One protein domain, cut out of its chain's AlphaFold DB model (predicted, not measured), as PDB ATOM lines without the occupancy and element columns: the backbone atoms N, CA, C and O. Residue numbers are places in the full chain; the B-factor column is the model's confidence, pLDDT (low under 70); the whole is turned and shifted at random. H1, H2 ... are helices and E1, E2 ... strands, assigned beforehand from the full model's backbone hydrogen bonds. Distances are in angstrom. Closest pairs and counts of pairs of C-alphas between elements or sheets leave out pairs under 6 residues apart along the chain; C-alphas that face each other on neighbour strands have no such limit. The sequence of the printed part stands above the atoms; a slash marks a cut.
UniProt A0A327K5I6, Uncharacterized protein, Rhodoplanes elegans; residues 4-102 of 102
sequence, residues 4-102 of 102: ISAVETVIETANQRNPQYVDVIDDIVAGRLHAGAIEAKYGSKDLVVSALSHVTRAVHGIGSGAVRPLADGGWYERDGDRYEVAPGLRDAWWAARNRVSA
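This is residues 4 to 102 of the 102 residues of an uncharacterized protein of Rhodoplanes elegans (UniProt A0A327K5I6). The small two-stranded hairpin E1 and E2, with the short helix H3, makes one end of a compact cluster of crossed helices, and H1 and H5, crossing at a steep tilt, make the other. Between these ends H2 and the longest helix, H4, cross about perpendicular near the middle. The printed part has 99 residues, with five named helices and two named strands in the order H1, H2, H3, H4, E1, E2, H5; the sheet, E1 - E2, is antiparallel and the class is mostly helix. The whole is compact, with a radius of gyration of the C-alphas of 12.5 A, and rounded, spanning 34 by 29 by 24 A.

Look first at the strands, E1 at residues 76 to 79 and E2 at residues 82 to 85. From E2, go on to H5, residues 87 to 100, which runs 20.1 A and ends at C-alpha 100, (21.648, -35.631, 35.181). Then find C-alpha 4 at (24.667, -33.353, 24.376), where H1, residues 4 to 17, begins and runs 19.9 A. H2 is residues 20 to 30, 15.2 A long, and H3 is residues 35 to 41. Find C-alpha 45 at (41.359, -17.989, 37.978); from there H4, residues 45 to 60, runs 22.0 A.

In the hairpin E1 and E2, find N 84 and O 77, 2.8 A apart, and N 77 and O 84, 2.9 A, both within hydrogen-bond range. The closest C-alphas of H2 and E2, Ile 28 and Tyr 83, are 6.3 A apart; those of H3 and E2, Ala 35 and Arg 82, 5.0 A. H2 is the hub, touching the other four helices. With residues 47 to 52 alone H4 touches H2, about perpendicular at 76 degrees, closest at the C-alphas of Tyr 21 and Ala 51, 4.8 A. H2 and H3, a helical hairpin, only just touch, with 3 pairs of C-alphas within 8 A, closest at Val 24 and Ile 38, 7.3 A. H1 touches H5 at a steep tilt of 58 degrees, the same way; the C-alphas of Ile 4 and Ala 92 are closest, 4.8 A. H1 touches H4 at a steep tilt of 39 degrees, opposite ways, closest at the C-alphas of Ala 6 and Ala 58, 5.4 A. H4 and H5 are apart. In H1, H2, H3, H4 and H5 every O i to N i+4 pair is within hydrogen-bond range.

The two C-alphas farthest apart, those of Gly 80 and Ala 102, are 35.8 A from each other. The printed part has no cut. The link from H4 to E1, residues 61 to 75, is long; the others are tight. Look for pLDDT under 70 at residues 62 to 67 and 101 to 102; the mean of the printed part is 84.2.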
ATOM      1  N   ILE A   4      25.359 -32.841  23.195       86.44
ATOM      2  CA  ILE A   4      24.667 -33.353  24.376       86.44
ATOM      3  C   ILE A   4      25.514 -34.441  25.027       86.44
ATOM      4  O   ILE A   4      25.854 -34.300  26.198       86.44
ATOM      5  N   SER A   5      25.955 -35.452  24.272       86.31
ATOM      6  CA  SER A   5      26.812 -36.508  24.833       86.31
ATOM      7  C   SER A   5      28.166 -35.983  25.325       86.31
ATOM      8  O   SER A   5      28.683 -36.445  26.346       86.31
ATOM      9  N   ALA A   6      28.743 -34.986  24.640       86.75
ATOM     10  CA  ALA A   6      29.971 -34.341  25.101       86.75
ATOM     11  C   ALA A   6      29.763 -33.628  26.447       86.75
ATOM     12  O   ALA A   6      30.604 -33.741  27.340       86.75
ATOM     13  N   VAL A   7      28.644 -32.921  26.620       90.12
ATOM     14  CA  VAL A   7      28.348 -32.208  27.866       90.12
ATOM     15  C   VAL A   7      27.922 -33.149  28.996       90.12
ATOM     16  O   VAL A   7      28.344 -32.939  30.130       90.12
ATOM     17  N   GLU A   8      27.168 -34.211  28.717       90.69
ATOM     18  CA  GLU A   8      26.873 -35.262  29.706       90.69
ATOM     19  C   GLU A   8      28.185 -35.822  30.283       90.69
ATOM     20  O   GLU A   8      28.383 -35.808  31.499       90.69
ATOM     21  N   THR A   9      29.153 -36.137  29.412       88.38
ATOM     22  CA  THR A   9      30.501 -36.561  29.825       88.38
ATOM     23  C   THR A   9      31.190 -35.510  30.701       88.38
ATOM     24  O   THR A   9      31.819 -35.857  31.705       88.38
ATOM     25  N   VAL A  10      31.090 -34.217  30.356       88.31
ATOM     26  CA  VAL A  10      31.640 -33.130  31.184       88.31
ATOM     27  C   VAL A  10      31.026 -33.147  32.571       88.31
ATOM     28  O   VAL A  10      31.779 -33.152  33.536       88.31
ATOM     29  N   ILE A  11      29.698 -33.144  32.680       89.12
ATOM     30  CA  ILE A  11      28.997 -33.026  33.963       89.12
ATOM     31  C   ILE A  11      29.341 -34.219  34.859       89.12
ATOM     32  O   ILE A  11      29.699 -34.029  36.022       89.12
ATOM     33  N   GLU A  12      29.312 -35.435  34.316       88.94
ATOM     34  CA  GLU A  12      29.646 -36.657  35.054       88.94
ATOM     35  C   GLU A  12      31.083 -36.634  35.586       88.94
ATOM     36  O   GLU A  12      31.328 -36.853  36.775       88.94
ATOM     37  N   THR A  13      32.050 -36.322  34.722       87.38
ATOM     38  CA  THR A  13      33.472 -36.347  35.093       87.38
ATOM     39  C   THR A  13      33.898 -35.123  35.911       87.38
ATOM     40  O   THR A  13      34.807 -35.219  36.738       87.38
ATOM     41  N   ALA A  14      33.233 -33.978  35.739       86.12
ATOM     42  CA  ALA A  14      33.425 -32.786  36.557       86.12
ATOM     43  C   ALA A  14      32.935 -33.022  37.988       86.12
ATOM     44  O   ALA A  14      33.689 -32.757  38.921       86.12
ATOM     45  N   ASN A  15      31.746 -33.607  38.170       80.38
ATOM     46  CA  ASN A  15      31.212 -33.941  39.494       80.38
ATOM     47  C   ASN A  15      32.135 -34.876  40.288       80.38
ATOM     48  O   ASN A  15      32.270 -34.725  41.500       80.38
ATOM     49  N   GLN A  16      32.815 -35.806  39.612       82.50
ATOM     50  CA  GLN A  16      33.784 -36.705  40.247       82.50
ATOM     51  C   GLN A  16      35.091 -36.004  40.647       82.50
ATOM     52  O   GLN A  16      35.756 -36.435  41.588       82.50
ATOM     53  N   ARG A  17      35.492 -34.952  39.923       82.06
ATOM     54  CA  ARG A  17      36.802 -34.304  40.086       82.06
ATOM     55  C   ARG A  17      36.746 -33.055  40.957       82.06
ATOM     56  O   ARG A  17      37.577 -32.891  41.844       82.06
ATOM     57  N   ASN A  18      35.807 -32.164  40.662       85.50
ATOM     58  CA  ASN A  18      35.478 -30.992  41.457       85.50
ATOM     59  C   ASN A  18      34.067 -30.500  41.068       85.50
ATOM     60  O   ASN A  18      33.914 -29.928  39.984       85.50
ATOM     61  N   PRO A  19      33.059 -30.646  41.948       84.19
ATOM     62  CA  PRO A  19      31.693 -30.188  41.689       84.19
ATOM     63  C   PRO A  19      31.599 -28.710  41.283       84.19
ATOM     64  O   PRO A  19      30.755 -28.350  40.464       84.19
ATOM     65  N   GLN A  20      32.520 -27.863  41.759       89.56
ATOM     66  CA  GLN A  20      32.541 -26.437  41.419       89.56
ATOM     67  C   GLN A  20      32.786 -26.173  39.930       89.56
ATOM     68  O   GLN A  20      32.464 -25.093  39.445       89.56
ATOM     69  N   TYR A  21      33.347 -27.127  39.179       91.00
ATOM     70  CA  TYR A  21      33.487 -26.973  37.733       91.00
ATOM     71  C   TYR A  21      32.131 -26.859  37.045       91.00
ATOM     72  O   TYR A  21      31.994 -26.052  36.134       91.00
ATOM     73  N   VAL A  22      31.134 -27.628  37.489       92.19
ATOM     74  CA  VAL A  22      29.786 -27.555  36.917       92.19
ATOM     75  C   VAL A  22      29.175 -26.188  37.209       92.19
ATOM     76  O   VAL A  22      28.683 -25.547  36.286       92.19
ATOM     77  N   ASP A  23      29.311 -25.691  38.440       92.19
ATOM     78  CA  ASP A  23      28.799 -24.374  38.826       92.19
ATOM     79  C   ASP A  23      29.452 -23.238  38.021       92.19
ATOM     80  O   ASP A  23      28.770 -22.318  37.573       92.19
ATOM     81  N   VAL A  24      30.774 -23.298  37.808       92.62
ATOM     82  CA  VAL A  24      31.494 -22.315  36.980       92.62
ATOM     83  C   VAL A  24      30.923 -22.284  35.564       92.62
ATOM     84  O   VAL A  24      30.688 -21.205  35.018       92.62
ATOM     85  N   ILE A  25      30.712 -23.453  34.954       92.88
ATOM     86  CA  ILE A  25      30.184 -23.515  33.592       92.88
ATOM     87  C   ILE A  25      28.708 -23.101  33.555       92.88
ATOM     88  O   ILE A  25      28.332 -22.404  32.619       92.88
ATOM     89  N   ASP A  26      27.900 -23.415  34.573       93.50
ATOM     90  CA  ASP A  26      26.521 -22.917  34.689       93.50
ATOM     91  C   ASP A  26      26.477 -21.379  34.633       93.50
ATOM     92  O   ASP A  26      25.702 -20.807  33.862       93.50
ATOM     93  N   ASP A  27      27.341 -20.701  35.394       92.50
ATOM     94  CA  ASP A  27      27.430 -19.235  35.407       92.50
ATOM     95  C   ASP A  27      27.877 -18.656  34.055       92.50
ATOM     96  O   ASP A  27      27.332 -17.644  33.596       92.50
ATOM     97  N   ILE A  28      28.856 -19.297  33.410       91.25
ATOM     98  CA  ILE A  28      29.361 -18.908  32.086       91.25
ATOM     99  C   ILE A  28      28.268 -19.074  31.026       91.25
ATOM    100  O   ILE A  28      27.992 -18.152  30.259       91.25
ATOM    101  N   VAL A  29      27.606 -20.230  31.005       92.88
ATOM    102  CA  VAL A  29      26.550 -20.574  30.044       92.88
ATOM    103  C   VAL A  29      25.316 -19.690  30.234       92.88
ATOM    104  O   VAL A  29      24.691 -19.294  29.244       92.88
ATOM    105  N   ALA A  30      24.987 -19.334  31.482       91.12
ATOM    106  CA  ALA A  30      23.920 -18.390  31.801       91.12
ATOM    107  C   ALA A  30      24.196 -16.977  31.259       91.12
ATOM    108  O   ALA A  30      23.246 -16.225  31.034       91.12
ATOM    109  N   GLY A  31      25.468 -16.602  31.065       86.06
ATOM    110  CA  GLY A  31      25.873 -15.330  30.457       86.06
ATOM    111  C   GLY A  31      25.502 -14.085  31.273       86.06
ATOM    112  O   GLY A  31      25.459 -12.982  30.731       86.06
ATOM    113  N   ARG A  32      25.193 -14.243  32.568       82.25
ATOM    114  CA  ARG A  32      24.715 -13.151  33.442       82.25
ATOM    115  C   ARG A  32      25.842 -12.385  34.129       82.25
ATOM    116  O   ARG A  32      25.607 -11.291  34.637       82.25
ATOM    117  N   LEU A  33      27.036 -12.968  34.180       79.25
ATOM    118  CA  LEU A  33      28.187 -12.417  34.885       79.25
ATOM    119  C   LEU A  33      29.312 -12.070  33.911       79.25
ATOM    120  O   LEU A  33      29.534 -12.743  32.907       79.25
ATOM    121  N   HIS A  34      30.046 -11.014  34.252       85.38
ATOM    122  CA  HIS A  34      31.304 -10.674  33.598       85.38
ATOM    123  C   HIS A  34      32.405 -11.670  33.990       85.38
ATOM    124  O   HIS A  34      32.381 -12.221  35.090       85.38
ATOM    125  N   ALA A  35      33.406 -11.864  33.128       83.19
ATOM    126  CA  ALA A  35      34.489 -12.821  33.349       83.19
ATOM    127  C   ALA A  35      35.227 -12.567  34.677       83.19
ATOM    128  O   ALA A  35      35.438 -13.493  35.454       83.19
ATOM    129  N   GLY A  36      35.520 -11.301  34.996       83.75
ATOM    130  CA  GLY A  36      36.127 -10.929  36.281       83.75
ATOM    131  C   GLY A  36      35.225 -11.194  37.494       83.75
ATOM    132  O   GLY A  36      35.719 -11.542  38.561       83.75
ATOM    133  N   ALA A  37      33.901 -11.093  37.336       88.56
ATOM    134  CA  ALA A  37      32.954 -11.415  38.404       88.56
ATOM    135  C   ALA A  37      32.873 -12.929  38.655       88.56
ATOM    136  O   ALA A  37      32.744 -13.349  39.802       88.56
ATOM    137  N   ILE A  38      33.004 -13.746  37.604       88.31
ATOM    138  CA  ILE A  38      33.102 -15.208  37.717       88.31
ATOM    139  C   ILE A  38      34.413 -15.581  38.420       88.31
ATOM    140  O   ILE A  38      34.390 -16.307  39.410       88.31
ATOM    141  N   GLU A  39      35.549 -15.023  37.987       87.44
ATOM    142  CA  GLU A  39      36.849 -15.241  38.642       87.44
ATOM    143  C   GLU A  39      36.810 -14.854  40.137       87.44
ATOM    144  O   GLU A  39      37.298 -15.607  40.981       87.44
ATOM    145  N   ALA A  40      36.166 -13.731  40.480       89.25
ATOM    146  CA  ALA A  40      35.991 -13.290  41.865       89.25
ATOM    147  C   ALA A  40      35.058 -14.204  42.677       89.25
ATOM    148  O   ALA A  40      35.377 -14.536  43.819       89.25
ATOM    149  N   LYS A  41      33.926 -14.641  42.103       90.94
ATOM    150  CA  LYS A  41      32.944 -15.514  42.773       90.94
ATOM    151  C   LYS A  41      33.555 -16.856  43.172       90.94
ATOM    152  O   LYS A  41      33.298 -17.342  44.269       90.94
ATOM    153  N   TYR A  42      34.361 -17.442  42.291       89.00
ATOM    154  CA  TYR A  42      34.970 -18.753  42.516       89.00
ATOM    155  C   TYR A  42      36.362 -18.685  43.163       89.00
ATOM    156  O   TYR A  42      36.970 -19.720  43.427       89.00
ATOM    157  N   GLY A  43      36.872 -17.480  43.435       77.56
ATOM    158  CA  GLY A  43      38.085 -17.241  44.224       77.56
ATOM    159  C   GLY A  43      39.398 -17.690  43.575       77.56
ATOM    160  O   GLY A  43      40.452 -17.557  44.193       77.56
ATOM    161  N   SER A  44      39.368 -18.227  42.353       81.44
ATOM    162  CA  SER A  44      40.563 -18.689  41.650       81.44
ATOM    163  C   SER A  44      40.377 -18.694  40.136       81.44
ATOM    164  O   SER A  44      39.533 -19.407  39.588       81.44
ATOM    165  N   LYS A  45      41.246 -17.954  39.442       84.31
ATOM    166  CA  LYS A  45      41.359 -17.989  37.978       84.31
ATOM    167  C   LYS A  45      41.712 -19.390  37.467       84.31
ATOM    168  O   LYS A  45      41.203 -19.805  36.428       84.31
ATOM    169  N   ASP A  46      42.515 -20.144  38.215       88.06
ATOM    170  CA  ASP A  46      42.921 -21.503  37.839       88.06
ATOM    171  C   ASP A  46      41.745 -22.483  37.871       88.06
ATOM    172  O   ASP A  46      41.684 -23.401  37.048       88.06
ATOM    173  N   LEU A  47      40.779 -22.274  38.775       89.44
ATOM    174  CA  LEU A  47      39.546 -23.059  38.808       89.44
ATOM    175  C   LEU A  47      38.738 -22.841  37.525       89.44
ATOM    176  O   LEU A  47      38.340 -23.809  36.879       89.44
ATOM    177  N   VAL A  48      38.563 -21.576  37.128       88.69
ATOM    178  CA  VAL A  48      37.833 -21.205  35.910       88.69
ATOM    179  C   VAL A  48      38.523 -21.774  34.671       88.69
ATOM    180  O   VAL A  48      37.888 -22.444  33.860       88.69
ATOM    181  N   VAL A  49      39.843 -21.604  34.555       88.56
ATOM    182  CA  VAL A  49      40.634 -22.171  33.450       88.56
ATOM    183  C   VAL A  49      40.532 -23.698  33.409       88.56
ATOM    184  O   VAL A  49      40.418 -24.281  32.327       88.56
ATOM    185  N   SER A  50      40.535 -24.361  34.566       89.81
ATOM    186  CA  SER A  50      40.406 -25.818  34.644       89.81
ATOM    187  C   SER A  50      39.026 -26.302  34.196       89.81
ATOM    188  O   SER A  50      38.953 -27.256  33.421       89.81
ATOM    189  N   ALA A  51      37.953 -25.624  34.616       90.56
ATOM    190  CA  ALA A  51      36.588 -25.926  34.185       90.56
ATOM    191  C   ALA A  51      36.435 -25.759  32.660       90.56
ATOM    192  O   ALA A  51      35.991 -26.679  31.971       90.56
ATOM    193  N   LEU A  52      36.910 -24.634  32.109       88.75
ATOM    194  CA  LEU A  52      36.914 -24.366  30.664       88.75
ATOM    195  C   LEU A  52      37.728 -25.419  29.885       88.75
ATOM    196  O   LEU A  52      37.312 -25.911  28.832       88.75
ATOM    197  N   SER A  53      38.895 -25.806  30.404       86.88
ATOM    198  CA  SER A  53      39.746 -26.835  29.791       86.88
ATOM    199  C   SER A  53      39.059 -28.197  29.750       86.88
ATOM    200  O   SER A  53      39.253 -28.967  28.808       86.88
ATOM    201  N   HIS A  54      38.254 -28.501  30.764       86.88
ATOM    202  CA  HIS A  54      37.532 -29.761  30.861       86.88
ATOM    203  C   HIS A  54      36.440 -29.865  29.791       86.88
ATOM    204  O   HIS A  54      36.420 -30.842  29.043       86.88
ATOM    205  N   VAL A  55      35.630 -28.812  29.626       88.56
ATOM    206  CA  VAL A  55      34.650 -28.714  28.526       88.56
ATOM    207  C   VAL A  55      35.345 -28.834  27.172       88.56
ATOM    208  O   VAL A  55      34.946 -29.635  26.332       88.56
ATOM    209  N   THR A  56      36.446 -28.105  26.986       86.31
ATOM    210  CA  THR A  56      37.219 -28.115  25.736       86.31
ATOM    211  C   THR A  56      37.650 -29.520  25.327       86.31
ATOM    212  O   THR A  56      37.504 -29.889  24.165       86.31
ATOM    213  N   ARG A  57      38.173 -30.316  26.266       85.19
ATOM    214  CA  ARG A  57      38.639 -31.684  25.990       85.19
ATOM    215  C   ARG A  57      37.496 -32.639  25.678       85.19
ATOM    216  O   ARG A  57      37.670 -33.513  24.839       85.19
ATOM    217  N   ALA A  58      36.353 -32.487  26.338       85.19
ATOM    218  CA  ALA A  58      35.188 -33.320  26.059       85.19
ATOM    219  C   ALA A  58      34.594 -33.012  24.679       85.19
ATOM    220  O   ALA A  58      34.253 -33.915  23.922       85.19
ATOM    221  N   VAL A  59      34.534 -31.729  24.329       82.38
ATOM    222  CA  VAL A  59      33.990 -31.245  23.061       82.38
ATOM    223  C   VAL A  59      34.931 -31.555  21.894       82.38
ATOM    224  O   VAL A  59      34.507 -32.097  20.879       82.38
ATOM    225  N   HIS A  60      36.215 -31.220  22.012       79.31
ATOM    226  CA  HIS A  60      37.170 -31.272  20.900       79.31
ATOM    227  C   HIS A  60      38.178 -32.429  20.990       79.31
ATOM    228  O   HIS A  60      39.069 -32.522  20.147       79.31
ATOM    229  N   GLY A  61      38.062 -33.304  21.987       73.62
ATOM    230  CA  GLY A  61      38.967 -34.433  22.197       73.62
ATOM    231  C   GLY A  61      40.265 -34.090  22.941       73.62
ATOM    232  O   GLY A  61      40.661 -32.933  23.116       73.62
ATOM    233  N   ILE A  62      40.948 -35.147  23.391       63.47
ATOM    234  CA  ILE A  62      42.241 -35.087  24.086       63.47
ATOM    235  C   ILE A  62      43.329 -34.655  23.091       63.47
ATOM    236  O   ILE A  62      43.455 -35.240  22.022       63.47
ATOM    237  N   GLY A  63      44.132 -33.645  23.445       59.16
ATOM    238  CA  GLY A  63      45.222 -33.139  22.594       59.16
ATOM    239  C   GLY A  63      44.873 -31.912  21.743       59.16
ATOM    240  O   GLY A  63      45.765 -31.354  21.108       59.16
ATOM    241  N   SER A  64      43.625 -31.434  21.786       61.81
ATOM    242  CA  SER A  64      43.238 -30.124  21.247       61.81
ATOM    243  C   SER A  64      43.871 -29.012  22.094       61.81
ATOM    244  O   SER A  64      43.282 -28.514  23.049       61.81
ATOM    245  N   GLY A  65      45.133 -28.693  21.798       51.72
ATOM    246  CA  GLY A  65      45.983 -27.789  22.582       51.72
ATOM    247  C   GLY A  65      45.563 -26.318  22.557       51.72
ATOM    248  O   GLY A  65      46.060 -25.541  23.366       51.72
ATOM    249  N   ALA A  66      44.634 -25.934  21.682       58.91
ATOM    250  CA  ALA A  66      44.027 -24.611  21.677       58.91
ATOM    251  C   ALA A  66      42.528 -24.728  21.384       58.91
ATOM    252  O   ALA A  66      42.117 -25.381  20.423       58.91
ATOM    253  N   VAL A  67      41.715 -24.088  22.224       67.12
ATOM    254  CA  VAL A  67      40.309 -23.809  21.919       67.12
ATOM    255  C   VAL A  67      40.300 -22.950  20.661       67.12
ATOM    256  O   VAL A  67      40.992 -21.934  20.612       67.12
ATOM    257  N   ARG A  68      39.561 -23.368  19.631       72.81
ATOM    258  CA  ARG A  68      39.358 -22.523  18.450       72.81
ATOM    259  C   ARG A  68      38.519 -21.300  18.837       72.81
ATOM    260  O   ARG A  68      37.672 -21.446  19.716       72.81
ATOM    261  N   PRO A  69      38.709 -20.133  18.201       76.44
ATOM    262  CA  PRO A  69      37.777 -19.021  18.345       76.44
ATOM    263  C   PRO A  69      36.337 -19.470  18.093       76.44
ATOM    264  O   PRO A  69      36.098 -20.427  17.346       76.44
ATOM    265  N   LEU A  70      35.368 -18.771  18.685       82.50
ATOM    266  CA  LEU A  70      33.956 -19.112  18.521       82.50
ATOM    267  C   LEU A  70      33.550 -19.122  17.034       82.50
ATOM    268  O   LEU A  70      32.878 -20.051  16.584       82.50
ATOM    269  N   ALA A  71      34.062 -18.161  16.256       79.50
ATOM    270  CA  ALA A  71      33.877 -18.069  14.805       79.50
ATOM    271  C   ALA A  71      34.413 -19.288  14.018       79.50
ATOM    272  O   ALA A  71      33.862 -19.632  12.973       79.50
ATOM    273  N   ASP A  72      35.426 -19.984  14.540       76.00
ATOM    274  CA  ASP A  72      36.078 -21.140  13.904       76.00
ATOM    275  C   ASP A  72      35.546 -22.491  14.425       76.00
ATOM    276  O   ASP A  72      36.175 -23.552  14.268       76.00
ATOM    277  N   GLY A  73      34.374 -22.465  15.067       72.81
ATOM    278  CA  GLY A  73      33.724 -23.643  15.637       72.81
ATOM    279  C   GLY A  73      34.247 -24.031  17.018       72.81
ATOM    280  O   GLY A  73      34.147 -25.199  17.400       72.81
ATOM    281  N   GLY A  74      34.825 -23.078  17.753       82.38
ATOM    282  CA  GLY A  74      35.023 -23.183  19.193       82.38
ATOM    283  C   GLY A  74      33.708 -23.215  19.964       82.38
ATOM    284  O   GLY A  74      32.622 -23.086  19.402       82.38
ATOM    285  N   TRP A  75      33.807 -23.382  21.279       86.31
ATOM    286  CA  TRP A  75      32.628 -23.408  22.144       86.31
ATOM    287  C   TRP A  75      32.494 -22.169  23.032       86.31
ATOM    288  O   TRP A  75      31.382 -21.869  23.466       86.31
ATOM    289  N   TYR A  76      33.590 -21.438  23.266       87.50
ATOM    290  CA  TYR A  76      33.564 -20.138  23.924       87.50
ATOM    291  C   TYR A  76      34.632 -19.187  23.380       87.50
ATOM    292  O   TYR A  76      35.666 -19.624  22.876       87.50
ATOM    293  N   GLU A  77      34.398 -17.892  23.564       85.00
ATOM    294  CA  GLU A  77      35.382 -16.823  23.408       85.00
ATOM    295  C   GLU A  77      35.260 -15.851  24.586       85.00
ATOM    296  O   GLU A  77      34.179 -15.671  25.148       85.00
ATOM    297  N   ARG A  78      36.376 -15.252  25.011       81.38
ATOM    298  CA  ARG A  78      36.347 -14.155  25.981       81.38
ATOM    299  C   ARG A  78      36.431 -12.840  25.218       81.38
ATOM    300  O   ARG A  78      37.523 -12.449  24.818       81.38
ATOM    301  N   ASP A  79      35.306 -12.155  25.075       72.88
ATOM    302  CA  ASP A  79      35.271 -10.799  24.527       72.88
ATOM    303  C   ASP A  79      35.451  -9.791  25.665       72.88
ATOM    304  O   ASP A  79      34.483  -9.361  26.299       72.88
ATOM    305  N   GLY A  80      36.717  -9.521  26.001       73.25
ATOM    306  CA  GLY A  80      37.140  -8.607  27.066       73.25
ATOM    307  C   GLY A  80      36.560  -8.955  28.443       73.25
ATOM    308  O   GLY A  80      37.184  -9.658  29.252       73.25
ATOM    309  N   ASP A  81      35.346  -8.465  28.683       80.69
ATOM    310  CA  ASP A  81      34.616  -8.521  29.942       80.69
ATOM    311  C   ASP A  81      33.639  -9.696  30.061       80.69
ATOM    312  O   ASP A  81      33.110  -9.911  31.154       80.69
ATOM    313  N   ARG A  82      33.344 -10.452  28.996       81.56
ATOM    314  CA  ARG A  82      32.346 -11.542  29.038       81.56
ATOM    315  C   ARG A  82      32.826 -12.816  28.361       81.56
ATOM    316  O   ARG A  82      33.713 -12.792  27.517       81.56
ATOM    317  N   TYR A  83      32.207 -13.927  28.752       87.12
ATOM    318  CA  TYR A  83      32.278 -15.174  28.004       87.12
ATOM    319  C   TYR A  83      31.127 -15.215  27.004       87.12
ATOM    320  O   TYR A  83      29.958 -15.165  27.392       87.12
ATOM    321  N   GLU A  84      31.458 -15.324  25.728       88.81
ATOM    322  CA  GLU A  84      30.516 -15.709  24.693       88.81
ATOM    323  C   GLU A  84      30.568 -17.225  24.529       88.81
ATOM    324  O   GLU A  84      31.643 -17.818  24.544       88.81
ATOM    325  N   VAL A  85      29.404 -17.864  24.416       90.31
ATOM    326  CA  VAL A  85      29.271 -19.324  24.365       90.31
ATOM    327  C   VAL A  85      28.478 -19.703  23.127       90.31
ATOM    328  O   VAL A  85      27.440 -19.097  22.849       90.31
ATOM    329  N   ALA A  86      28.933 -20.740  22.421       89.62
ATOM    330  CA  ALA A  86      28.243 -21.286  21.261       89.62
ATOM    331  C   ALA A  86      26.796 -21.656  21.633       89.62
ATOM    332  O   ALA A  86      26.605 -22.432  22.576       89.62
ATOM    333  N   PRO A  87      25.774 -21.177  20.893       87.38
ATOM    334  CA  PRO A  87      24.375 -21.475  21.204       87.38
ATOM    335  C   PRO A  87      24.100 -22.979  21.338       87.38
ATOM    336  O   PRO A  87      23.467 -23.405  22.297       87.38
ATOM    337  N   GLY A  88      24.684 -23.794  20.452       88.81
ATOM    338  CA  GLY A  88      24.544 -25.252  20.504       88.81
ATOM    339  C   GLY A  88      25.098 -25.891  21.782       88.81
ATOM    340  O   GLY A  88      24.495 -26.835  22.286       88.81
ATOM    341  N   LEU A  89      26.197 -25.366  22.345       89.69
ATOM    342  CA  LEU A  89      26.693 -25.839  23.640       89.69
ATOM    343  C   LEU A  89      25.804 -25.346  24.783       89.69
ATOM    344  O   LEU A  89      25.520 -26.123  25.688       89.69
ATOM    345  N   ARG A  90      25.335 -24.092  24.749       91.94
ATOM    346  CA  ARG A  90      24.421 -23.564  25.775       91.94
ATOM    347  C   ARG A  90      23.158 -24.419  25.891       91.94
ATOM    348  O   ARG A  90      22.784 -24.802  26.998       91.94
ATOM    349  N   ASP A  91      22.532 -24.739  24.764       92.81
ATOM    350  CA  ASP A  91      21.300 -25.531  24.735       92.81
ATOM    351  C   ASP A  91      21.554 -26.974  25.192       92.81
ATOM    352  O   ASP A  91      20.815 -27.512  26.020       92.81
ATOM    353  N   ALA A  92      22.645 -27.581  24.714       92.25
ATOM    354  CA  ALA A  92      23.055 -28.915  25.139       92.25
ATOM    355  C   ALA A  92      23.384 -28.980  26.636       92.25
ATOM    356  O   ALA A  92      23.058 -29.970  27.287       92.25
ATOM    357  N   TRP A  93      23.977 -27.921  27.193       93.69
ATOM    358  CA  TRP A  93      24.310 -27.839  28.608       93.69
ATOM    359  C   TRP A  93      23.082 -27.881  29.496       93.69
ATOM    360  O   TRP A  93      23.007 -28.723  30.389       93.69
ATOM    361  N   TRP A  94      22.072 -27.061  29.215       92.00
ATOM    362  CA  TRP A  94      20.834 -27.102  29.990       92.00
ATOM    363  C   TRP A  94      20.061 -28.406  29.795       92.00
ATOM    364  O   TRP A  94      19.518 -28.941  30.762       92.00
ATOM    365  N   ALA A  95      20.055 -28.961  28.579       92.25
ATOM    366  CA  ALA A  95      19.452 -30.266  28.324       92.25
ATOM    367  C   ALA A  95      20.118 -31.373  29.160       92.25
ATOM    368  O   ALA A  95      19.419 -32.144  29.819       92.25
ATOM    369  N   ALA A  96      21.451 -31.421  29.188       91.12
ATOM    370  CA  ALA A  96      22.211 -32.398  29.959       91.12
ATOM    371  C   ALA A  96      22.082 -32.175  31.475       91.12
ATOM    372  O   ALA A  96      21.833 -33.128  32.212       91.12
ATOM    373  N   ARG A  97      22.161 -30.925  31.964       88.44
ATOM    374  CA  ARG A  97      21.974 -30.600  33.394       88.44
ATOM    375  C   ARG A  97      20.622 -31.077  33.910       88.44
ATOM    376  O   ARG A  97      20.571 -31.657  34.992       88.44
ATOM    377  N   ASN A  98      19.558 -30.885  33.133       86.25
ATOM    378  CA  ASN A  98      18.219 -31.346  33.495       86.25
ATOM    379  C   ASN A  98      18.100 -32.876  33.516       86.25
ATOM    380  O   ASN A  98      17.353 -33.398  34.332       86.25
ATOM    381  N   ARG A  99      18.828 -33.596  32.653       86.62
ATOM    382  CA  ARG A  99      18.831 -35.071  32.629       86.62
ATOM    383  C   ARG A  99      19.613 -35.685  33.780       86.62
ATOM    384  O   ARG A  99      19.158 -36.658  34.355       86.62
ATOM    385  N   VAL A 100      20.778 -35.123  34.104       78.94
ATOM    386  CA  VAL A 100      21.648 -35.631  35.181       78.94
ATOM    387  C   VAL A 100      21.090 -35.288  36.572       78.94
ATOM    388  O   VAL A 100      21.450 -35.928  37.553       78.94
ATOM    389  N   SER A 101      20.220 -34.276  36.665       68.56
ATOM    390  CA  SER A 101      19.588 -33.849  37.926       68.56
ATOM    391  C   SER A 101      18.177 -34.421  38.136       68.56
ATOM    392  O   SER A 101      17.558 -34.106  39.153       68.56
ATOM    393  N   ALA A 102      17.660 -35.190  37.170       58.69
ATOM    394  CA  ALA A 102      16.372 -35.886  37.229       58.69
ATOM    395  C   ALA A 102      16.545 -37.304  37.784       58.69
ATOM    396  O   ALA A 102      15.631 -37.747  38.516       58.69
TER     397      ALA A 102